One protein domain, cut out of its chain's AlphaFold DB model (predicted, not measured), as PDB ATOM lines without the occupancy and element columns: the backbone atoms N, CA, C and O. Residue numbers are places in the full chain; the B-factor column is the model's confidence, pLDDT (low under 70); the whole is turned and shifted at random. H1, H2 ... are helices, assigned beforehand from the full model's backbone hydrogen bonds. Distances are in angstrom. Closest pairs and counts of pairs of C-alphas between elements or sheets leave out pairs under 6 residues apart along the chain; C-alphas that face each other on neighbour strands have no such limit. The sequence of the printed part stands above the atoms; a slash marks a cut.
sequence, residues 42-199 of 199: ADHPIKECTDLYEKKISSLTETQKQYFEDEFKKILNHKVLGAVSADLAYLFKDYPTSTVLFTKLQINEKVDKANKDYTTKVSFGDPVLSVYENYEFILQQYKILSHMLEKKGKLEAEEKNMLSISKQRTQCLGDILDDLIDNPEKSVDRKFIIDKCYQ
ATOM      1  N   ALA A  42     277.863 108.460  84.348       46.81
ATOM      2  CA  ALA A  42     278.537 108.065  85.593       46.81
ATOM      3  C   ALA A  42     277.693 107.154  86.511       46.81
ATOM      4  O   ALA A  42     278.232 106.316  87.238       46.81
ATOM      5  N   ASP A  43     276.364 107.273  86.442       54.75
ATOM      6  CA  ASP A  43     275.420 106.495  87.245       54.75
ATOM      7  C   ASP A  43     274.623 105.550  86.338       54.75
ATOM      8  O   ASP A  43     273.564 105.889  85.803       54.75
ATOM      9  N   HIS A  44     275.189 104.369  86.082       64.00
ATOM     10  CA  HIS A  44     274.485 103.331  85.340       64.00
ATOM     11  C   HIS A  44     273.567 102.558  86.291       64.00
ATOM     12  O   HIS A  44     274.052 101.978  87.268       64.00
ATOM     13  N   PRO A  45     272.259 102.465  85.995       76.44
ATOM     14  CA  PRO A  45     271.351 101.627  86.761       76.44
ATOM     15  C   PRO A  45     271.712 100.147  86.518       76.44
ATOM     16  O   PRO A  45     271.290  99.522  85.545       76.44
ATOM     17  N   ILE A  46     272.592  99.598  87.373       81.88
ATOM     18  CA  ILE A  46     273.285  98.305  87.178       81.88
ATOM     19  C   ILE A  46     272.315  97.164  86.863       81.88
ATOM     20  O   ILE A  46     272.572  96.334  85.982       81.88
ATOM     21  N   LYS A  47     271.200  97.118  87.595       83.00
ATOM     22  CA  LYS A  47     270.187  96.076  87.457       83.00
ATOM     23  C   LYS A  47     269.456  96.208  86.124       83.00
ATOM     24  O   LYS A  47     269.345  95.235  85.388       83.00
ATOM     25  N   GLU A  48     269.025  97.415  85.790       82.88
ATOM     26  CA  GLU A  48     268.329  97.747  84.555       82.88
ATOM     27  C   GLU A  48     269.208  97.451  83.332       82.88
ATOM     28  O   GLU A  48     268.735  96.845  82.371       82.88
ATOM     29  N   CYS A  49     270.505  97.772  83.388       82.75
ATOM     30  CA  CYS A  49     271.444  97.424  82.321       82.75
ATOM     31  C   CYS A  49     271.639  95.923  82.162       82.75
ATOM     32  O   CYS A  49     271.642  95.413  81.041       82.75
ATOM     33  N   THR A  50     271.731  95.200  83.275       86.69
ATOM     34  CA  THR A  50     271.810  93.738  83.245       86.69
ATOM     35  C   THR A  50     270.548  93.127  82.632       86.69
ATOM     36  O   THR A  50     270.642  92.282  81.741       86.69
ATOM     37  N   ASP A  51     269.367  93.596  83.039       86.81
ATOM     38  CA  ASP A  51     268.080  93.133  82.514       86.81
ATOM     39  C   ASP A  51     267.940  93.427  81.007       86.81
ATOM     40  O   ASP A  51     267.438  92.593  80.245       86.81
ATOM     41  N   LEU A  52     268.428  94.581  80.541       86.25
ATOM     42  CA  LEU A  52     268.459  94.934  79.120       86.25
ATOM     43  C   LEU A  52     269.395  94.028  78.312       86.25
ATOM     44  O   LEU A  52     269.021  93.584  77.222       86.25
ATOM     45  N   TYR A  53     270.585  93.722  78.829       89.38
ATOM     46  CA  TYR A  53     271.533  92.825  78.164       89.38
ATOM     47  C   TYR A  53     270.988  91.402  78.068       89.38
ATOM     48  O   TYR A  53     271.016  90.806  76.990       89.38
ATOM     49  N   GLU A  54     270.404  90.880  79.145       89.75
ATOM     50  CA  GLU A  54     269.739  89.578  79.129       89.75
ATOM     51  C   GLU A  54     268.576  89.542  78.141       89.75
ATOM     52  O   GLU A  54     268.463  88.606  77.347       89.75
ATOM     53  N   LYS A  55     267.738  90.587  78.125       89.94
ATOM     54  CA  LYS A  55     266.656  90.710  77.148       89.94
ATOM     55  C   LYS A  55     267.207  90.677  75.724       89.94
ATOM     56  O   LYS A  55     266.676  89.939  74.895       89.94
ATOM     57  N   LYS A  56     268.292  91.408  75.446       90.81
ATOM     58  CA  LYS A  56     268.939  91.406  74.130       90.81
ATOM     59  C   LYS A  56     269.434  90.008  73.757       90.81
ATOM     60  O   LYS A  56     269.046  89.514  72.704       90.81
ATOM     61  N   ILE A  57     270.177  89.331  74.633       92.31
ATOM     62  CA  ILE A  57     270.681  87.966  74.389       92.31
ATOM     63  C   ILE A  57     269.530  86.972  74.171       92.31
ATOM     64  O   ILE A  57     269.580  86.159  73.249       92.31
ATOM     65  N   SER A  58     268.481  87.045  74.994       92.88
ATOM     66  CA  SER A  58     267.322  86.145  74.908       92.88
ATOM     67  C   SER A  58     266.496  86.342  73.634       92.88
ATOM     68  O   SER A  58     265.847  85.405  73.180       92.88
ATOM     69  N   SER A  59     266.548  87.536  73.033       93.62
ATOM     70  CA  SER A  59     265.863  87.839  71.772       93.62
ATOM     71  C   SER A  59     266.566  87.276  70.533       93.62
ATOM     72  O   SER A  59     265.973  87.252  69.455       93.62
ATOM     73  N   LEU A  60     267.816  86.825  70.671       94.44
ATOM     74  CA  LEU A  60     268.585  86.258  69.570       94.44
ATOM     75  C   LEU A  60     268.177  84.809  69.303       94.44
ATOM     76  O   LEU A  60     268.041  83.993  70.215       94.44
ATOM     77  N   THR A  61     268.059  84.474  68.023       97.38
ATOM     78  CA  THR A  61     267.947  83.087  67.560       97.38
ATOM     79  C   THR A  61     269.253  82.326  67.789       97.38
ATOM     80  O   THR A  61     270.329  82.922  67.845       97.38
ATOM     81  N   GLU A  62     269.187  80.995  67.844       97.38
ATOM     82  CA  GLU A  62     270.386  80.152  67.978       97.38
ATOM     83  C   GLU A  62     271.399  80.389  66.847       97.38
ATOM     84  O   GLU A  62     272.597  80.481  67.100       97.38
ATOM     85  N   THR A  63     270.930  80.603  65.614       97.62
ATOM     86  CA  THR A  63     271.801  80.945  64.478       97.62
ATOM     87  C   THR A  63     272.528  82.276  64.686       97.62
ATOM     88  O   THR A  63     273.707  82.386  64.360       97.62
ATOM     89  N   GLN A  64     271.857  83.288  65.246       97.25
ATOM     90  CA  GLN A  64     272.492  84.575  65.555       97.25
ATOM     91  C   GLN A  64     273.506  84.448  66.691       97.25
ATOM     92  O   GLN A  64     274.591  85.010  66.592       97.25
ATOM     93  N   LYS A  65     273.184  83.688  67.746       97.56
ATOM     94  CA  LYS A  65     274.132  83.417  68.837       97.56
ATOM     95  C   LYS A  65     275.383  82.730  68.301       97.56
ATOM     96  O   LYS A  65     276.481  83.213  68.541       97.56
ATOM     97  N   GLN A  66     275.219  81.677  67.497       97.69
ATOM     98  CA  GLN A  66     276.344  80.972  66.883       97.69
ATOM     99  C   GLN A  66     277.197  81.900  66.009       97.69
ATOM    100  O   GLN A  66     278.421  81.861  66.093       97.69
ATOM    101  N   TYR A  67     276.561  82.771  65.219       97.81
ATOM    102  CA  TYR A  67     277.271  83.780  64.435       97.81
ATOM    103  C   TYR A  67     278.138  84.688  65.320       97.81
ATOM    104  O   TYR A  67     279.320  84.866  65.034       97.81
ATOM    105  N   PHE A  68     277.595  85.216  66.420       97.81
ATOM    106  CA  PHE A  68     278.365  86.073  67.324       97.81
ATOM    107  C   PHE A  68     279.481  85.328  68.062       97.81
ATOM    108  O   PHE A  68     280.551  85.899  68.257       97.81
ATOM    109  N   GLU A  69     279.280  84.061  68.427       97.69
ATOM    110  CA  GLU A  69     280.336  83.216  69.003       97.69
ATOM    111  C   GLU A  69     281.488  82.980  68.014       97.69
ATOM    112  O   GLU A  69     282.663  82.962  68.393       97.69
ATOM    113  N   ASP A  70     281.176  82.821  66.727       97.25
ATOM    114  CA  ASP A  70     282.189  82.661  65.684       97.25
ATOM    115  C   ASP A  70     282.937  83.975  65.417       97.25
ATOM    116  O   ASP A  70     284.165  83.965  65.281       97.25
ATOM    117  N   GLU A  71     282.238  85.112  65.404       97.12
ATOM    118  CA  GLU A  71     282.865  86.438  65.323       97.12
ATOM    119  C   GLU A  71     283.751  86.720  66.541       97.12
ATOM    120  O   GLU A  71     284.891  87.158  66.381       97.12
ATOM    121  N   PHE A  72     283.295  86.379  67.749       97.44
ATOM    122  CA  PHE A  72     284.089  86.506  68.969       97.44
ATOM    123  C   PHE A  72     285.426  85.766  68.846       97.44
ATOM    124  O   PHE A  72     286.488  86.354  69.054       97.44
ATOM    125  N   LYS A  73     285.406  84.502  68.405       96.50
ATOM    126  CA  LYS A  73     286.630  83.712  68.182       96.50
ATOM    127  C   LYS A  73     287.549  84.330  67.129       96.50
ATOM    128  O   LYS A  73     288.767  84.307  67.300       96.50
ATOM    129  N   LYS A  74     286.999  84.882  66.040       95.19
ATOM    130  CA  LYS A  74     287.796  85.558  64.999       95.19
ATOM    131  C   LYS A  74     288.503  86.790  65.549       95.19
ATOM    132  O   LYS A  74     289.697  86.945  65.301       95.19
ATOM    133  N   ILE A  75     287.795  87.610  66.324       94.75
ATOM    134  CA  ILE A  75     288.348  88.815  66.951       94.75
ATOM    135  C   ILE A  75     289.535  88.449  67.851       94.75
ATOM    136  O   ILE A  75     290.598  89.060  67.752       94.75
ATOM    137  N   LEU A  76     289.410  87.394  68.665       92.38
ATOM    138  CA  LEU A  76     290.484  86.958  69.568       92.38
ATOM    139  C   LEU A  76     291.745  86.447  68.856       92.38
ATOM    140  O   LEU A  76     292.820  86.447  69.455       92.38
ATOM    141  N   ASN A  77     291.651  86.052  67.584       90.88
ATOM    142  CA  ASN A  77     292.809  85.628  66.792       90.88
ATOM    143  C   ASN A  77     293.630  86.806  66.237       90.88
ATOM    144  O   ASN A  77     294.704  86.596  65.662       90.88
ATOM    145  N   HIS A  78     293.151  88.044  66.382       87.50
ATOM    146  CA  HIS A  78     293.867  89.219  65.905       87.50
ATOM    147  C   HIS A  78     295.088  89.530  66.790       87.50
ATOM    148  O   HIS A  78     295.025  89.523  68.016       87.50
ATOM    149  N   LYS A  79     296.238  89.837  66.171       83.50
ATOM    150  CA  LYS A  79     297.512  90.030  66.900       83.50
ATOM    151  C   LYS A  79     297.650  91.402  67.565       83.50
ATOM    152  O   LYS A  79     298.474  91.573  68.459       83.50
ATOM    153  N   VAL A  80     296.891  92.392  67.102       89.56
ATOM    154  CA  VAL A  80     296.985  93.780  67.579       89.56
ATOM    155  C   VAL A  80     295.921  94.030  68.642       89.56
ATOM    156  O   VAL A  80     294.741  94.110  68.311       89.56
ATOM    157  N   LEU A  81     296.343  94.203  69.900       87.75
ATOM    158  CA  LEU A  81     295.444  94.371  71.054       87.75
ATOM    159  C   LEU A  81     294.483  95.562  70.919       87.75
ATOM    160  O   LEU A  81     293.327  95.450  71.306       87.75
ATOM    161  N   GLY A  82     294.939  96.682  70.349       86.31
ATOM    162  CA  GLY A  82     294.077  97.848  70.123       86.31
ATOM    163  C   GLY A  82     292.931  97.568  69.144       86.31
ATOM    164  O   GLY A  82     291.813  98.014  69.374       86.31
ATOM    165  N   ALA A  83     293.182  96.771  68.099       87.81
ATOM    166  CA  ALA A  83     292.134  96.346  67.170       87.81
ATOM    167  C   ALA A  83     291.158  95.371  67.847       87.81
ATOM    168  O   ALA A  83     289.953  95.568  67.768       87.81
ATOM    169  N   VAL A  84     291.677  94.404  68.619       91.69
ATOM    170  CA  VAL A  84     290.846  93.487  69.424       91.69
ATOM    171  C   VAL A  84     289.922  94.268  70.364       91.69
ATOM    172  O   VAL A  84     288.739  93.963  70.453       91.69
ATOM    173  N   SER A  85     290.444  95.289  71.051       88.94
ATOM    174  CA  SER A  85     289.659  96.151  71.947       88.94
ATOM    175  C   SER A  85     288.488  96.824  71.220       88.94
ATOM    176  O   SER A  85     287.347  96.743  71.682       88.94
ATOM    177  N   ALA A  86     288.756  97.437  70.063       88.44
ATOM    178  CA  ALA A  86     287.739  98.116  69.265       88.44
ATOM    179  C   ALA A  86     286.672  97.143  68.735       88.44
ATOM    180  O   ALA A  86     285.475  97.402  68.878       88.44
ATOM    181  N   ASP A  87     287.090  95.998  68.196       91.94
ATOM    182  CA  ASP A  87     286.175  95.001  67.639       91.94
ATOM    183  C   ASP A  87     285.298  94.364  68.728       91.94
ATOM    184  O   ASP A  87     284.098  94.169  68.530       91.94
ATOM    185  N   LEU A  88     285.853  94.106  69.920       92.12
ATOM    186  CA  LEU A  88     285.076  93.631  71.069       92.12
ATOM    187  C   LEU A  88     284.060  94.668  71.550       92.12
ATOM    188  O   LEU A  88     282.972  94.290  71.982       92.12
ATOM    189  N   ALA A  89     284.379  95.964  71.484       88.00
ATOM    190  CA  ALA A  89     283.421  97.014  71.818       88.00
ATOM    191  C   ALA A  89     282.228  97.015  70.849       88.00
ATOM    192  O   ALA A  89     281.086  97.145  71.294       88.00
ATOM    193  N   TYR A  90     282.482  96.806  69.554       88.12
ATOM    194  CA  TYR A  90     281.427  96.670  68.552       88.12
ATOM    195  C   TYR A  90     280.602  95.397  68.768       88.12
ATOM    196  O   TYR A  90     279.378  95.465  68.835       88.12
ATOM    197  N   LEU A  91     281.258  94.249  68.964       91.50
ATOM    198  CA  LEU A  91     280.574  92.980  69.213       91.50
ATOM    199  C   LEU A  91     279.693  93.048  70.464       91.50
ATOM    200  O   LEU A  91     278.545  92.612  70.429       91.50
ATOM    201  N   PHE A  92     280.203  93.616  71.560       91.50
ATOM    202  CA  PHE A  92     279.467  93.718  72.820       91.50
ATOM    203  C   PHE A  92     278.166  94.510  72.671       91.50
ATOM    204  O   PHE A  92     277.173  94.168  73.307       91.50
ATOM    205  N   LYS A  93     278.138  95.525  71.794       88.06
ATOM    206  CA  LYS A  93     276.910  96.268  71.499       88.06
ATOM    207  C   LYS A  93     275.791  95.326  71.070       88.06
ATOM    208  O   LYS A  93     274.657  95.542  71.488       88.06
ATOM    209  N   ASP A  94     276.092  94.295  70.282       89.06
ATOM    210  CA  ASP A  94     275.108  93.375  69.706       89.06
ATOM    211  C   ASP A  94     274.962  92.044  70.439       89.06
ATOM    212  O   ASP A  94     273.868  91.476  70.463       89.06
ATOM    213  N   TYR A  95     276.014  91.605  71.120       93.75
ATOM    214  CA  TYR A  95     276.055  90.359  71.869       93.75
ATOM    215  C   TYR A  95     276.648  90.577  73.272       93.75
ATOM    216  O   TYR A  95     277.798  90.211  73.535       93.75
ATOM    217  N   PRO A  96     275.882  91.200  74.193       92.94
ATOM    218  CA  PRO A  96     276.396  91.688  75.472       92.94
ATOM    219  C   PRO A  96     276.514  90.588  76.540       92.94
ATOM    220  O   PRO A  96     275.957  90.702  77.631       92.94
ATOM    221  N   THR A  97     277.204  89.484  76.246       94.88
ATOM    222  CA  THR A  97     277.380  88.381  77.207       94.88
ATOM    223  C   THR A  97     278.429  88.709  78.271       94.88
ATOM    224  O   THR A  97     279.320  89.536  78.063       94.88
ATOM    225  N   SER A  98     278.363  88.016  79.417       95.12
ATOM    226  CA  SER A  98     279.355  88.154  80.495       95.12
ATOM    227  C   SER A  98     280.778  87.867  80.002       95.12
ATOM    228  O   SER A  98     281.715  88.567  80.369       95.12
ATOM    229  N   THR A  99     280.931  86.877  79.119       96.44
ATOM    230  CA  THR A  99     282.221  86.479  78.542       96.44
ATOM    231  C   THR A  99     282.790  87.555  77.621       96.44
ATOM    232  O   THR A  99     283.972  87.889  77.732       96.44
ATOM    233  N   VAL A 100     281.964  88.140  76.747       95.94
ATOM    234  CA  VAL A 100     282.396  89.231  75.859       95.94
ATOM    235  C   VAL A 100     282.774  90.466  76.681       95.94
ATOM    236  O   VAL A 100     283.843  91.033  76.453       95.94
ATOM    237  N   LEU A 101     281.963  90.844  77.680       95.19
ATOM    238  CA  LEU A 101     282.256  91.983  78.560       95.19
ATOM    239  C   LEU A 101     283.563  91.793  79.331       95.19
ATOM    240  O   LEU A 101     284.432  92.664  79.300       95.19
ATOM    241  N   PHE A 102     283.721  90.645  79.991       96.88
ATOM    242  CA  PHE A 102     284.933  90.328  80.738       96.88
ATOM    243  C   PHE A 102     286.165  90.372  79.834       96.88
ATOM    244  O   PHE A 102     287.163  91.006  80.166       96.88
ATOM    245  N   THR A 103     286.081  89.764  78.651       96.50
ATOM    246  CA  THR A 103     287.203  89.720  77.709       96.50
ATOM    247  C   THR A 103     287.564  91.110  77.199       96.50
ATOM    248  O   THR A 103     288.743  91.458  77.165       96.50
ATOM    249  N   LYS A 104     286.568  91.942  76.873       94.94
ATOM    250  CA  LYS A 104     286.770  93.348  76.505       94.94
ATOM    251  C   LYS A 104     287.519  94.102  77.608       94.94
ATOM    252  O   LYS A 104     288.519  94.755  77.317       94.94
ATOM    253  N   LEU A 105     287.082  93.974  78.863       95.50
ATOM    254  CA  LEU A 105     287.737  94.612  80.009       95.50
ATOM    255  C   LEU A 105     289.189  94.136  80.159       95.50
ATOM    256  O   LEU A 105     290.097  94.957  80.234       95.50
ATOM    257  N   GLN A 106     289.439  92.828  80.076       95.69
ATOM    258  CA  GLN A 106     290.787  92.256  80.162       95.69
ATOM    259  C   GLN A 106     291.717  92.695  79.019       95.69
ATOM    260  O   GLN A 106     292.917  92.885  79.225       95.69
ATOM    261  N   ILE A 107     291.201  92.862  77.798       94.81
ATOM    262  CA  ILE A 107     291.985  93.406  76.682       94.81
ATOM    263  C   ILE A 107     292.299  94.886  76.916       94.81
ATOM    264  O   ILE A 107     293.443  95.286  76.703       94.81
ATOM    265  N   ASN A 108     291.344  95.674  77.411       91.94
ATOM    266  CA  ASN A 108     291.575  97.078  77.752       91.94
ATOM    267  C   ASN A 108     292.658  97.222  78.829       91.94
ATOM    268  O   ASN A 108     293.584  98.006  78.647       91.94
ATOM    269  N   GLU A 109     292.635  96.390  79.875       93.31
ATOM    270  CA  GLU A 109     293.697  96.357  80.893       93.31
ATOM    271  C   GLU A 109     295.080  96.063  80.281       93.31
ATOM    272  O   GLU A 109     296.085  96.662  80.668       93.31
ATOM    273  N   LYS A 110     295.160  95.150  79.304       92.56
ATOM    274  CA  LYS A 110     296.420  94.844  78.602       92.56
ATOM    275  C   LYS A 110     296.893  96.006  77.732       92.56
ATOM    276  O   LYS A 110     298.093  96.269  77.686       92.56
ATOM    277  N   VAL A 111     295.973  96.689  77.048       89.94
ATOM    278  CA  VAL A 111     296.277  97.897  76.266       89.94
ATOM    279  C   VAL A 111     296.785  99.006  77.187       89.94
ATOM    280  O   VAL A 111     297.816  99.607  76.891       89.94
ATOM    281  N   ASP A 112     296.133  99.214  78.331       88.38
ATOM    282  CA  ASP A 112     296.541 100.179  79.353       88.38
ATOM    283  C   ASP A 112     297.946  99.886  79.884       88.38
ATOM    284  O   ASP A 112     298.783 100.784  79.944       88.38
ATOM    285  N   LYS A 113     298.246  98.620  80.203       88.38
ATOM    286  CA  LYS A 113     299.587  98.193  80.638       88.38
ATOM    287  C   LYS A 113     300.653  98.398  79.563       88.38
ATOM    288  O   LYS A 113     301.789  98.731  79.894       88.38
ATOM    289  N   ALA A 114     300.312  98.172  78.294       86.88
ATOM    290  CA  ALA A 114     301.236  98.333  77.173       86.88
ATOM    291  C   ALA A 114     301.492  99.807  76.820       86.88
ATOM    292  O   ALA A 114     302.550 100.133  76.272       86.88
ATOM    293  N   ASN A 115     300.542 100.692  77.125       81.62
ATOM    294  CA  ASN A 115     300.705 102.122  76.939       81.62
ATOM    295  C   ASN A 115     301.701 102.670  77.975       81.62
ATOM    296  O   ASN A 115     301.541 102.475  79.175       81.62
ATOM    297  N   LYS A 116     302.754 103.343  77.498       68.00
ATOM    298  CA  LYS A 116     303.833 103.890  78.336       68.00
ATOM    299  C   LYS A 116     303.570 105.318  78.806       68.00
ATOM    300  O   LYS A 116     304.393 105.861  79.543       68.00
ATOM    301  N   ASP A 117     302.470 105.932  78.373       66.06
ATOM    302  CA  ASP A 117     302.100 107.270  78.820       66.06
ATOM    303  C   ASP A 117     301.485 107.216  80.226       66.06
ATOM    304  O   ASP A 117     300.270 107.199  80.436       66.06
ATOM    305  N   TYR A 118     302.383 107.089  81.199       66.81
ATOM    306  CA  TYR A 118     302.087 106.962  82.622       66.81
ATOM    307  C   TYR A 118     302.032 108.306  83.346       66.81
ATOM    308  O   TYR A 118     301.822 108.325  84.556       66.81
ATOM    309  N   THR A 119     302.268 109.411  82.635       73.62
ATOM    310  CA  THR A 119     302.382 110.742  83.247       73.62
ATOM    311  C   THR A 119     301.030 111.408  83.476       73.62
ATOM    312  O   THR A 119     300.948 112.397  84.203       73.62
ATOM    313  N   THR A 120     299.958 110.861  82.894       86.50
ATOM    314  CA  THR A 120     298.602 111.369  83.086       86.50
ATOM    315  C   THR A 120     298.133 111.144  84.521       86.50
ATOM    316  O   THR A 120     298.156 110.021  85.040       86.50
ATOM    317  N   LYS A 121     297.687 112.230  85.147       88.44
ATOM    318  CA  LYS A 121     297.084 112.230  86.475       88.44
ATOM    319  C   LYS A 121     295.588 111.953  86.382       88.44
ATOM    320  O   LYS A 121     294.936 112.313  85.408       88.44
ATOM    321  N   VAL A 122     295.069 111.300  87.410       89.06
ATOM    322  CA  VAL A 122     293.643 111.062  87.623       89.06
ATOM    323  C   VAL A 122     293.237 111.862  88.848       89.06
ATOM    324  O   VAL A 122     293.800 111.657  89.925       89.06
ATOM    325  N   SER A 123     292.291 112.777  88.672       89.25
ATOM    326  CA  SER A 123     291.754 113.653  89.714       89.25
ATOM    327  C   SER A 123     290.274 113.900  89.469       89.25
ATOM    328  O   SER A 123     289.827 113.948  88.320       89.25
ATOM    329  N   PHE A 124     289.521 114.061  90.550       86.56
ATOM    330  CA  PHE A 124     288.109 114.404  90.477       86.56
ATOM    331  C   PHE A 124     287.934 115.865  90.023       86.56
ATOM    332  O   PHE A 124     288.630 116.756  90.501       86.56
ATOM    333  N   GLY A 125     287.010 116.116  89.090       74.81
ATOM    334  CA  GLY A 125     286.672 117.471  88.633       74.81
ATOM    335  C   GLY A 125     287.626 118.114  87.616       74.81
ATOM    336  O   GLY A 125     287.467 119.301  87.335       74.81
ATOM    337  N   ASP A 126     288.587 117.373  87.047       74.12
ATOM    338  CA  ASP A 126     289.427 117.875  85.945       74.12
ATOM    339  C   ASP A 126     288.633 117.896  84.616       74.12
ATOM    340  O   ASP A 126     288.210 116.838  84.141       74.12
ATOM    341  N   PRO A 127     288.406 119.075  84.000       56.00
ATOM    342  CA  PRO A 127     287.601 119.207  82.787       56.00
ATOM    343  C   PRO A 127     288.315 118.780  81.492       56.00
ATOM    344  O   PRO A 127     287.682 118.776  80.432       56.00
ATOM    345  N   VAL A 128     289.614 118.456  81.510       50.38
ATOM    346  CA  VAL A 128     290.359 118.089  80.293       50.38
ATOM    347  C   VAL A 128     290.489 116.569  80.182       50.38
ATOM    348  O   VAL A 128     291.243 115.962  80.931       50.38
ATOM    349  N   LEU A 129     289.812 115.962  79.191       55.78
ATOM    350  CA  LEU A 129     289.950 114.534  78.833       55.78
ATOM    351  C   LEU A 129     289.849 113.623  80.067       55.78
ATOM    352  O   LEU A 129     290.827 112.963  80.418       55.78
ATOM    353  N   SER A 130     288.709 113.630  80.766       70.38
ATOM    354  CA  SER A 130     288.692 113.144  82.143       70.38
ATOM    355  C   SER A 130     288.976 111.627  82.225       70.38
ATOM    356  O   SER A 130     288.163 110.731  81.987       70.38
ATOM    357  N   VAL A 131     290.233 111.322  82.541       82.25
ATOM    358  CA  VAL A 131     290.708 109.960  82.800       82.25
ATOM    359  C   VAL A 131     289.955 109.376  83.996       82.25
ATOM    360  O   VAL A 131     289.760 108.164  84.072       82.25
ATOM    361  N   TYR A 132     289.485 110.252  84.888       85.31
ATOM    362  CA  TYR A 132     288.568 109.929  85.968       85.31
ATOM    363  C   TYR A 132     287.259 109.309  85.453       85.31
ATOM    364  O   TYR A 132     286.974 108.175  85.830       85.31
ATOM    365  N   GLU A 133     286.512 109.969  84.551       84.50
ATOM    366  CA  GLU A 133     285.252 109.414  84.011       84.50
ATOM    367  C   GLU A 133     285.502 108.084  83.291       84.50
ATOM    368  O   GLU A 133     284.672 107.182  83.346       84.50
ATOM    369  N   ASN A 134     286.668 107.904  82.659       86.75
ATOM    370  CA  ASN A 134     287.018 106.612  82.069       86.75
ATOM    371  C   ASN A 134     287.178 105.505  83.129       86.75
ATOM    372  O   ASN A 134     286.711 104.386  82.921       86.75
ATOM    373  N   TYR A 135     287.820 105.782  84.268       90.00
ATOM    374  CA  TYR A 135     287.924 104.801  85.355       90.00
ATOM    375  C   TYR A 135     286.595 104.563  86.067       90.00
ATOM    376  O   TYR A 135     286.301 103.424  86.428       90.00
ATOM    377  N   GLU A 136     285.774 105.598  86.216       88.88
ATOM    378  CA  GLU A 136     284.404 105.471  86.705       88.88
ATOM    379  C   GLU A 136     283.577 104.581  85.773       88.88
ATOM    380  O   GLU A 136     282.950 103.618  86.218       88.88
ATOM    381  N   PHE A 137     283.666 104.806  84.464       87.12
ATOM    382  CA  PHE A 137     283.031 103.958  83.468       87.12
ATOM    383  C   PHE A 137     283.494 102.497  83.586       87.12
ATOM    384  O   PHE A 137     282.664 101.587  83.642       87.12
ATOM    385  N   ILE A 138     284.805 102.246  83.696       91.19
ATOM    386  CA  ILE A 138     285.356 100.892  83.894       91.19
ATOM    387  C   ILE A 138     284.820 100.254  85.186       91.19
ATOM    388  O   ILE A 138     284.444  99.078  85.176       91.19
ATOM    389  N   LEU A 139     284.739 101.011  86.285       93.38
ATOM    390  CA  LEU A 139     284.155 100.550  87.545       93.38
ATOM    391  C   LEU A 139     282.697 100.109  87.348       93.38
ATOM    392  O   LEU A 139     282.324  99.019  87.791       93.38
ATOM    393  N   GLN A 140     281.882 100.904  86.650       90.00
ATOM    394  CA  GLN A 140     280.490 100.543  86.368       90.00
ATOM    395  C   GLN A 140     280.390  99.258  85.532       90.00
ATOM    396  O   GLN A 140     279.579  98.384  85.838       90.00
ATOM    397  N   GLN A 141     281.260  99.070  84.534       91.75
ATOM    398  CA  GLN A 141     281.292  97.832  83.743       91.75
ATOM    399  C   GLN A 141     281.607  96.594  84.602       91.75
ATOM    400  O   GLN A 141     280.984  95.546  84.424       91.75
ATOM    401  N   TYR A 142     282.525  96.703  85.568       95.44
ATOM    402  CA  TYR A 142     282.823  95.611  86.502       95.44
ATOM    403  C   TYR A 142     281.673  95.313  87.474       95.44
ATOM    404  O   TYR A 142     281.419  94.140  87.780       95.44
ATOM    405  N   LYS A 143     280.936  96.341  87.912       94.31
ATOM    406  CA  LYS A 143     279.707  96.175  88.704       94.31
ATOM    407  C   LYS A 143     278.630  95.434  87.906       94.31
ATOM    408  O   LYS A 143     278.065  94.467  88.416       94.31
ATOM    409  N   ILE A 144     278.403  95.818  86.645       92.25
ATOM    410  CA  ILE A 144     277.465  95.133  85.739       92.25
ATOM    411  C   ILE A 144     277.867  93.671  85.550       92.25
ATOM    412  O   ILE A 144     277.050  92.779  85.757       92.25
ATOM    413  N   LEU A 145     279.134  93.404  85.223       94.81
ATOM    414  CA  LEU A 145     279.624  92.040  85.028       94.81
ATOM    415  C   LEU A 145     279.424  91.170  86.277       94.81
ATOM    416  O   LEU A 145     278.972  90.030  86.174       94.81
ATOM    417  N   SER A 146     279.728  91.716  87.457       95.44
ATOM    418  CA  SER A 146     279.514  91.013  88.724       95.44
ATOM    419  C   SER A 146     278.037  90.664  88.913       95.44
ATOM    420  O   SER A 146     277.719  89.517  89.221       95.44
ATOM    421  N   HIS A 147     277.137  91.614  88.640       94.25
ATOM    422  CA  HIS A 147     275.696  91.403  88.763       94.25
ATOM    423  C   HIS A 147     275.160  90.362  87.767       94.25
ATOM    424  O   HIS A 147     274.413  89.465  88.159       94.25
ATOM    425  N   MET A 148     275.594  90.423  86.501       92.81
ATOM    426  CA  MET A 148     275.261  89.430  85.471       92.81
ATOM    427  C   MET A 148     275.635  88.010  85.910       92.81
ATOM    428  O   MET A 148     274.870  87.070  85.703       92.81
ATOM    429  N   LEU A 149     276.819  87.840  86.503       95.69
ATOM    430  CA  LEU A 149     277.299  86.540  86.965       95.69
ATOM    431  C   LEU A 149     276.533  86.082  88.212       95.69
ATOM    432  O   LEU A 149     276.029  84.967  88.244       95.69
ATOM    433  N   GLU A 150     276.357  86.930  89.222       94.62
ATOM    434  CA  GLU A 150     275.610  86.565  90.436       94.62
ATOM    435  C   GLU A 150     274.173  86.121  90.137       94.62
ATOM    436  O   GLU A 150     273.679  85.161  90.734       94.62
ATOM    437  N   LYS A 151     273.523  86.759  89.157       91.88
ATOM    438  CA  LYS A 151     272.146  86.456  88.763       91.88
ATOM    439  C   LYS A 151     271.969  85.070  88.129       91.88
ATOM    440  O   LYS A 151     270.892  84.488  88.260       91.88
ATOM    441  N   LYS A 152     273.008  84.482  87.516       88.69
ATOM    442  CA  LYS A 152     272.941  83.116  86.947       88.69
ATOM    443  C   LYS A 152     272.743  82.030  88.012       88.69
ATOM    444  O   LYS A 152     272.327  80.919  87.686       88.69
ATOM    445  N   GLY A 153     273.037  82.318  89.283       80.25
ATOM    446  CA  GLY A 153     272.845  81.415  90.421       80.25
ATOM    447  C   GLY A 153     273.849  80.257  90.482       80.25
ATOM    448  O   GLY A 153     274.583  80.127  91.461       80.25
ATOM    449  N   LYS A 154     273.918  79.412  89.444       90.50
ATOM    450  CA  LYS A 154     274.891  78.315  89.344       90.50
ATOM    451  C   LYS A 154     275.966  78.657  88.320       90.50
ATOM    452  O   LYS A 154     275.712  78.607  87.125       90.50
ATOM    453  N   LEU A 155     277.164  78.944  88.823       92.94
ATOM    454  CA  LEU A 155     278.316  79.315  88.006       92.94
ATOM    455  C   LEU A 155     279.242  78.139  87.726       92.94
ATOM    456  O   LEU A 155     279.561  77.344  88.622       92.94
ATOM    457  N   GLU A 156     279.726  78.086  86.493       94.50
ATOM    458  CA  GLU A 156     280.849  77.244  86.103       94.50
ATOM    459  C   GLU A 156     282.171  77.770  86.684       94.50
ATOM    460  O   GLU A 156     282.247  78.861  87.252       94.50
ATOM    461  N   ALA A 157     283.239  76.972  86.598       94.44
ATOM    462  CA  ALA A 157     284.535  77.341  87.176       94.44
ATOM    463  C   ALA A 157     285.094  78.644  86.576       94.44
ATOM    464  O   ALA A 157     285.592  79.496  87.311       94.44
ATOM    465  N   GLU A 158     284.963  78.814  85.259       93.81
ATOM    466  CA  GLU A 158     285.398  80.020  84.556       93.81
ATOM    467  C   GLU A 158     284.609  81.253  85.018       93.81
ATOM    468  O   GLU A 158     285.193  82.274  85.374       93.81
ATOM    469  N   GLU A 159     283.288  81.134  85.121       97.00
ATOM    470  CA  GLU A 159     282.411  82.215  85.567       97.00
ATOM    471  C   GLU A 159     282.667  82.617  87.027       97.00
ATOM    472  O   GLU A 159     282.618  83.800  87.367       97.00
ATOM    473  N   LYS A 160     283.003  81.656  87.899       97.56
ATOM    474  CA  LYS A 160     283.445  81.953  89.274       97.56
ATOM    475  C   LYS A 160     284.735  82.764  89.287       97.56
ATOM    476  O   LYS A 160     284.856  83.695  90.082       97.56
ATOM    477  N   ASN A 161     285.683  82.428  88.413       97.19
ATOM    478  CA  ASN A 161     286.921  83.185  88.277       97.19
ATOM    479  C   ASN A 161     286.646  84.608  87.764       97.19
ATOM    480  O   ASN A 161     287.130  85.571  88.357       97.19
ATOM    481  N   MET A 162     285.803  84.753  86.734       97.44
ATOM    482  CA  MET A 162     285.372  86.064  86.232       97.44
ATOM    483  C   MET A 162     284.730  86.906  87.337       97.44
ATOM    484  O   MET A 162     285.076  88.077  87.492       97.44
ATOM    485  N   LEU A 163     283.837  86.318  88.142       97.56
ATOM    486  CA  LEU A 163     283.172  87.016  89.243       97.56
ATOM    487  C   LEU A 163     284.174  87.456  90.315       97.56
ATOM    488  O   LEU A 163     284.119  88.593  90.777       97.56
ATOM    489  N   SER A 164     285.108  86.578  90.689       97.50
ATOM    490  CA  SER A 164     286.154  86.889  91.668       97.50
ATOM    491  C   SER A 164     287.009  88.076  91.221       97.50
ATOM    492  O   SER A 164     287.199  89.021  91.986       97.50
ATOM    493  N   ILE A 165     287.481  88.054  89.972       97.62
ATOM    494  CA  ILE A 165     288.275  89.148  89.399       97.62
ATOM    495  C   ILE A 165     287.438  90.429  89.355       97.62
ATOM    496  O   ILE A 165     287.890  91.473  89.813       97.62
ATOM    497  N   SER A 166     286.193  90.353  88.882       96.81
ATOM    498  CA  SER A 166     285.312  91.523  88.761       96.81
ATOM    499  C   SER A 166     285.057  92.202  90.106       96.81
ATOM    500  O   SER A 166     285.114  93.430  90.194       96.81
ATOM    501  N   LYS A 167     284.865  91.424  91.179       97.19
ATOM    502  CA  LYS A 167     284.740  91.950  92.546       97.19
ATOM    503  C   LYS A 167     286.024  92.611  93.036       97.19
ATOM    504  O   LYS A 167     285.962  93.703  93.590       97.19
ATOM    505  N   GLN A 168     287.179  91.992  92.788       97.44
ATOM    506  CA  GLN A 168     288.475  92.579  93.136       97.44
ATOM    507  C   GLN A 168     288.697  93.921  92.422       97.44
ATOM    508  O   GLN A 168     289.125  94.887  93.053       97.44
ATOM    509  N   ARG A 169     288.389  94.000  91.118       97.19
ATOM    510  CA  ARG A 169     288.518  95.242  90.339       97.19
ATOM    511  C   ARG A 169     287.536  96.311  90.806       97.19
ATOM    512  O   ARG A 169     287.942  97.456  90.961       97.19
ATOM    513  N   THR A 170     286.291  95.923  91.089       96.56
ATOM    514  CA  THR A 170     285.263  96.820  91.637       96.56
ATOM    515  C   THR A 170     285.722  97.445  92.949       96.56
ATOM    516  O   THR A 170     285.665  98.661  93.085       96.56
ATOM    517  N   GLN A 171     286.223  96.631  93.883       97.50
ATOM    518  CA  GLN A 171     286.713  97.121  95.170       97.50
ATOM    519  C   GLN A 171     287.896  98.077  94.984       97.50
ATOM    520  O   GLN A 171     287.859  99.200  95.462       97.50
ATOM    521  N   CYS A 172     288.929  97.657  94.245       97.62
ATOM    522  CA  CYS A 172     290.144  98.458  94.109       97.62
ATOM    523  C   CYS A 172     289.903  99.798  93.405       97.62
ATOM    524  O   CYS A 172     290.427 100.819  93.846       97.62
ATOM    525  N   LEU A 173     289.135  99.796  92.309       96.12
ATOM    526  CA  LEU A 173     288.802 101.027  91.595       96.12
ATOM    527  C   LEU A 173     287.874 101.909  92.432       96.12
ATOM    528  O   LEU A 173     288.126 103.104  92.509       96.12
ATOM    529  N   GLY A 174     286.861 101.328  93.087       95.81
ATOM    530  CA  GLY A 174     285.964 102.052  93.992       95.81
ATOM    531  C   GLY A 174     286.727 102.784  95.090       95.81
ATOM    532  O   GLY A 174     286.620 103.998  95.185       95.81
ATOM    533  N   ASP A 175     287.608 102.081  95.807       97.06
ATOM    534  CA  ASP A 175     288.412 102.665  96.888       97.06
ATOM    535  C   ASP A 175     289.276 103.848  96.423       97.06
ATOM    536  O   ASP A 175     289.508 104.784  97.183       97.06
ATOM    537  N   ILE A 176     289.803 103.801  95.193       95.62
ATOM    538  CA  ILE A 176     290.609 104.898  94.637       95.62
ATOM    539  C   ILE A 176     289.719 106.068  94.222       95.62
ATOM    540  O   ILE A 176     290.077 107.212  94.478       95.62
ATOM    541  N   LEU A 177     288.601 105.803  93.544       93.31
ATOM    542  CA  LEU A 177     287.721 106.859  93.047       93.31
ATOM    543  C   LEU A 177     287.006 107.576  94.199       93.31
ATOM    544  O   LEU A 177     287.000 108.801  94.204       93.31
ATOM    545  N   ASP A 178     286.516 106.845  95.202       94.12
ATOM    546  CA  ASP A 178     285.887 107.417  96.399       94.12
ATOM    547  C   ASP A 178     286.872 108.326  97.159       94.12
ATOM    548  O   ASP A 178     286.542 109.452  97.515       94.12
ATOM    549  N   ASP A 179     288.130 107.901  97.306       94.69
ATOM    550  CA  ASP A 179     289.192 108.706  97.923       94.69
ATOM    551  C   ASP A 179     289.529 109.983  97.126       94.69
ATOM    552  O   ASP A 179     289.867 111.005  97.727       94.69
ATOM    553  N   LEU A 180     289.416 109.965  95.792       92.75
ATOM    554  CA  LEU A 180     289.563 111.165  94.956       92.75
ATOM    555  C   LEU A 180     288.344 112.095  95.045       92.75
ATOM    556  O   LEU A 180     288.518 113.311  94.977       92.75
ATOM    557  N   ILE A 181     287.131 111.551  95.192       90.94
ATOM    558  CA  ILE A 181     285.909 112.339  95.428       90.94
ATOM    559  C   ILE A 181     285.993 113.038  96.789       90.94
ATOM    560  O   ILE A 181     285.726 114.236  96.885       90.94
ATOM    561  N   ASP A 182     286.390 112.302  97.830       93.88
ATOM    562  CA  ASP A 182     286.481 112.806  99.203       93.88
ATOM    563  C   ASP A 182     287.625 113.820  99.383       93.88
ATOM    564  O   ASP A 182     287.578 114.644 100.300       93.88
ATOM    565  N   ASN A 183     288.634 113.794  98.501       92.19
ATOM    566  CA  ASN A 183     289.789 114.699  98.515       92.19
ATOM    567  C   ASN A 183     290.043 115.301  97.112       92.19
ATOM    568  O   ASN A 183     290.983 114.881  96.431       92.19
ATOM    569  N   PRO A 184     289.248 116.286  96.649       87.12
ATOM    570  CA  PRO A 184     289.296 116.787  95.266       87.12
ATOM    571  C   PRO A 184     290.636 117.401  94.826       87.12
ATOM    572  O   PRO A 184     290.929 117.475  93.636       87.12
ATOM    573  N   GLU A 185     291.470 117.852  95.765       88.75
ATOM    574  CA  GLU A 185     292.831 118.334  95.496       88.75
ATOM    575  C   GLU A 185     293.840 117.207  95.216       88.75
ATOM    576  O   GLU A 185     294.966 117.463  94.770       88.75
ATOM    577  N   LYS A 186     293.464 115.956  95.495       91.31
ATOM    578  CA  LYS A 186     294.300 114.782  95.287       91.31
ATOM    579  C   LYS A 186     294.326 114.401  93.814       91.31
ATOM    580  O   LYS A 186     293.337 114.462  93.089       91.31
ATOM    581  N   SER A 187     295.486 113.921  93.382       91.19
ATOM    582  CA  SER A 187     295.619 113.225  92.109       91.19
ATOM    583  C   SER A 187     296.504 111.997  92.260       91.19
ATOM    584  O   SER A 187     297.450 111.980  93.054       91.19
ATOM    585  N   VAL A 188     296.209 110.961  91.484       91.81
ATOM    586  CA  VAL A 188     297.011 109.733  91.421       91.81
ATOM    587  C   VAL A 188     297.503 109.506  90.001       91.81
ATOM    588  O   VAL A 188     296.845 109.876  89.033       91.81
ATOM    589  N   ASP A 189     298.681 108.906  89.852       91.25
ATOM    590  CA  ASP A 189     299.163 108.522  88.526       91.25
ATOM    591  C   ASP A 189     298.286 107.411  87.954       91.25
ATOM    592  O   ASP A 189     298.004 106.421  88.633       91.25
ATOM    593  N   ARG A 190     297.938 107.503  86.667       90.31
ATOM    594  CA  ARG A 190     297.258 106.410  85.952       90.31
ATOM    595  C   ARG A 190     297.978 105.069  86.149       90.31
ATOM    596  O   ARG A 190     297.348 104.033  86.358       90.31
ATOM    597  N   LYS A 191     299.315 105.096  86.144       90.88
ATOM    598  CA  LYS A 191     300.160 103.923  86.403       90.88
ATOM    599  C   LYS A 191     299.894 103.283  87.762       90.88
ATOM    600  O   LYS A 191     299.861 102.062  87.846       90.88
ATOM    601  N   PHE A 192     299.692 104.088  88.804       92.19
ATOM    602  CA  PHE A 192     299.395 103.578  90.138       92.19
ATOM    603  C   PHE A 192     298.103 102.758  90.132       92.19
ATOM    604  O   PHE A 192     298.082 101.659  90.679       92.19
ATOM    605  N   ILE A 193     297.056 103.246  89.458       92.50
ATOM    606  CA  ILE A 193     295.787 102.519  89.327       92.50
ATOM    607  C   ILE A 193     295.996 101.202  88.572       92.50
ATOM    608  O   ILE A 193     295.559 100.157  89.042       92.50
ATOM    609  N   ILE A 194     296.705 101.229  87.438       92.00
ATOM    610  CA  ILE A 194     296.994 100.028  86.637       92.00
ATOM    611  C   ILE A 194     297.771  98.987  87.456       92.00
ATOM    612  O   ILE A 194     297.372  97.825  87.511       92.00
ATOM    613  N   ASP A 195     298.856  99.394  88.115       91.06
ATOM    614  CA  ASP A 195     299.739  98.488  88.859       91.06
ATOM    615  C   ASP A 195     299.059  97.937  90.129       91.06
ATOM    616  O   ASP A 195     299.307  96.799  90.539       91.06
ATOM    617  N   LYS A 196     298.183  98.731  90.761       92.69
ATOM    618  CA  LYS A 196     297.469  98.341  91.983       92.69
ATOM    619  C   LYS A 196     296.229  97.505  91.688       92.69
ATOM    620  O   LYS A 196     296.015  96.486  92.339       92.69
ATOM    621  N   CYS A 197     295.407  97.934  90.733       94.38
ATOM    622  CA  CYS A 197     294.106  97.324  90.501       94.38
ATOM    623  C   CYS A 197     294.135  96.212  89.469       94.38
ATOM    624  O   CYS A 197     293.334  95.298  89.618       94.38
ATOM    625  N   TYR A 198     295.036  96.219  88.483       90.19
ATOM    626  CA  TYR A 198     295.084  95.199  87.427       90.19
ATOM    627  C   TYR A 198     296.158  94.140  87.695       90.19
ATOM    628  O   TYR A 198     296.989  93.869  86.833       90.19
ATOM    629  N   GLN A 199     296.167  93.546  88.888       78.62
ATOM    630  CA  GLN A 199     297.094  92.456  89.239       78.62
ATOM    631  C   GLN A 199     296.653  91.116  88.667       78.62
ATOM    632  O   GLN A 199     295.449  90.800  88.820       78.62
TER     633      GLN A 199
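AT A GLANCE: This is residues 42 to 199 of the 199 residues of an uncharacterized protein of Gilliamella apicola (UniProt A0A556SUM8). The longest helix, H6, packs on H5 at one end of a series of helical hairpins that begins with H2 and in which H3, H4, H5 and H6 each fold back on the helix before. H4 and H5 make the middle; H1 packs by residues 46 to 50 on H5, and short H7 packs on H6. The printed part has 158 residues with seven named helices, H1 to H7 in chain order, and no named strand; the class is all helix. The whole is compact, with a radius of gyration of the C-alphas of 16.5 A, and has an elongated outline of 52 by 34 by 30 A.

IN THESE COORDINATES: Find C-alpha 157 at (284.535, 77.341, 87.176); from there H6, residues 157 to 182, runs 37.5 A to C-alpha 182 at (286.481, 112.806, 99.203). Before it comes H5, residues 131 to 151, 30.5 A long, and before that H4, residues 98 to 114, 24.4 A long. Farther back are H3, residues 81 to 94, H2, residues 62 to 76, and H1, residues 46 to 58, which begins with C-alpha 46 at (273.285, 98.305, 87.178). After H6 look for H7, residues 190 to 197.

HOW THE PARTS SIT: Start at H6, which touches H5 in a hairpin; their closest C-alphas, of Tyr 142 and Ser 166, are 5.3 A apart, and the tilt of 37 degrees, opposite ways, is only just steep. H4 and H5 are the hubs, touching three helices each. Residues 98 to 105 of H4 touch H5 in a hairpin, closest at the C-alphas of Ser 98 and Leu 145, 6.0 A, at a shallow tilt of 31 degrees. H3 and H4 form a hairpin at 25 degrees, closest at the C-alphas of Leu 88 and Lys 104, 5.7 A. H2 and H3 form another at 13 degrees, closest at the C-alphas of Ile 75 and Val 84, 5.8 A. H1 touches H5 at a steep tilt of 61 degrees, with the C-alphas of Ile 46 and Ile 144 closest at 5.4 A. H7 touches H6, closest at the C-alphas of Cys 172 and Cys 197, 5.5 A; H4 and H7 only just touch, with 3 pairs of C-alphas within 8 A, closest at Lys 113 and Ile 194, 6.8 A. The helix packing is part aligned, part crossed: 3 of 7 touching pairs are at a shallow tilt. H2 and H6 are apart. Every O i to N i+4 pair is within hydrogen-bond range in H1, H2, H4, H5, H6 and H7, and 9 of 10 in H3.

THE WHOLE: The C-alphas farthest apart, of Thr 63 and Glu 185, are 52.9 A from each other. The printed part has no cut and ends at the chain's last residue, 199. The link from H4 to H5, residues 115 to 130, is long; its residues 121 to 122 pair antiparallel with 188 to 189. Mean pLDDT of the printed part is 89.6, with residues 42 to 44, 116 to 118 and 127 to 129 under 70.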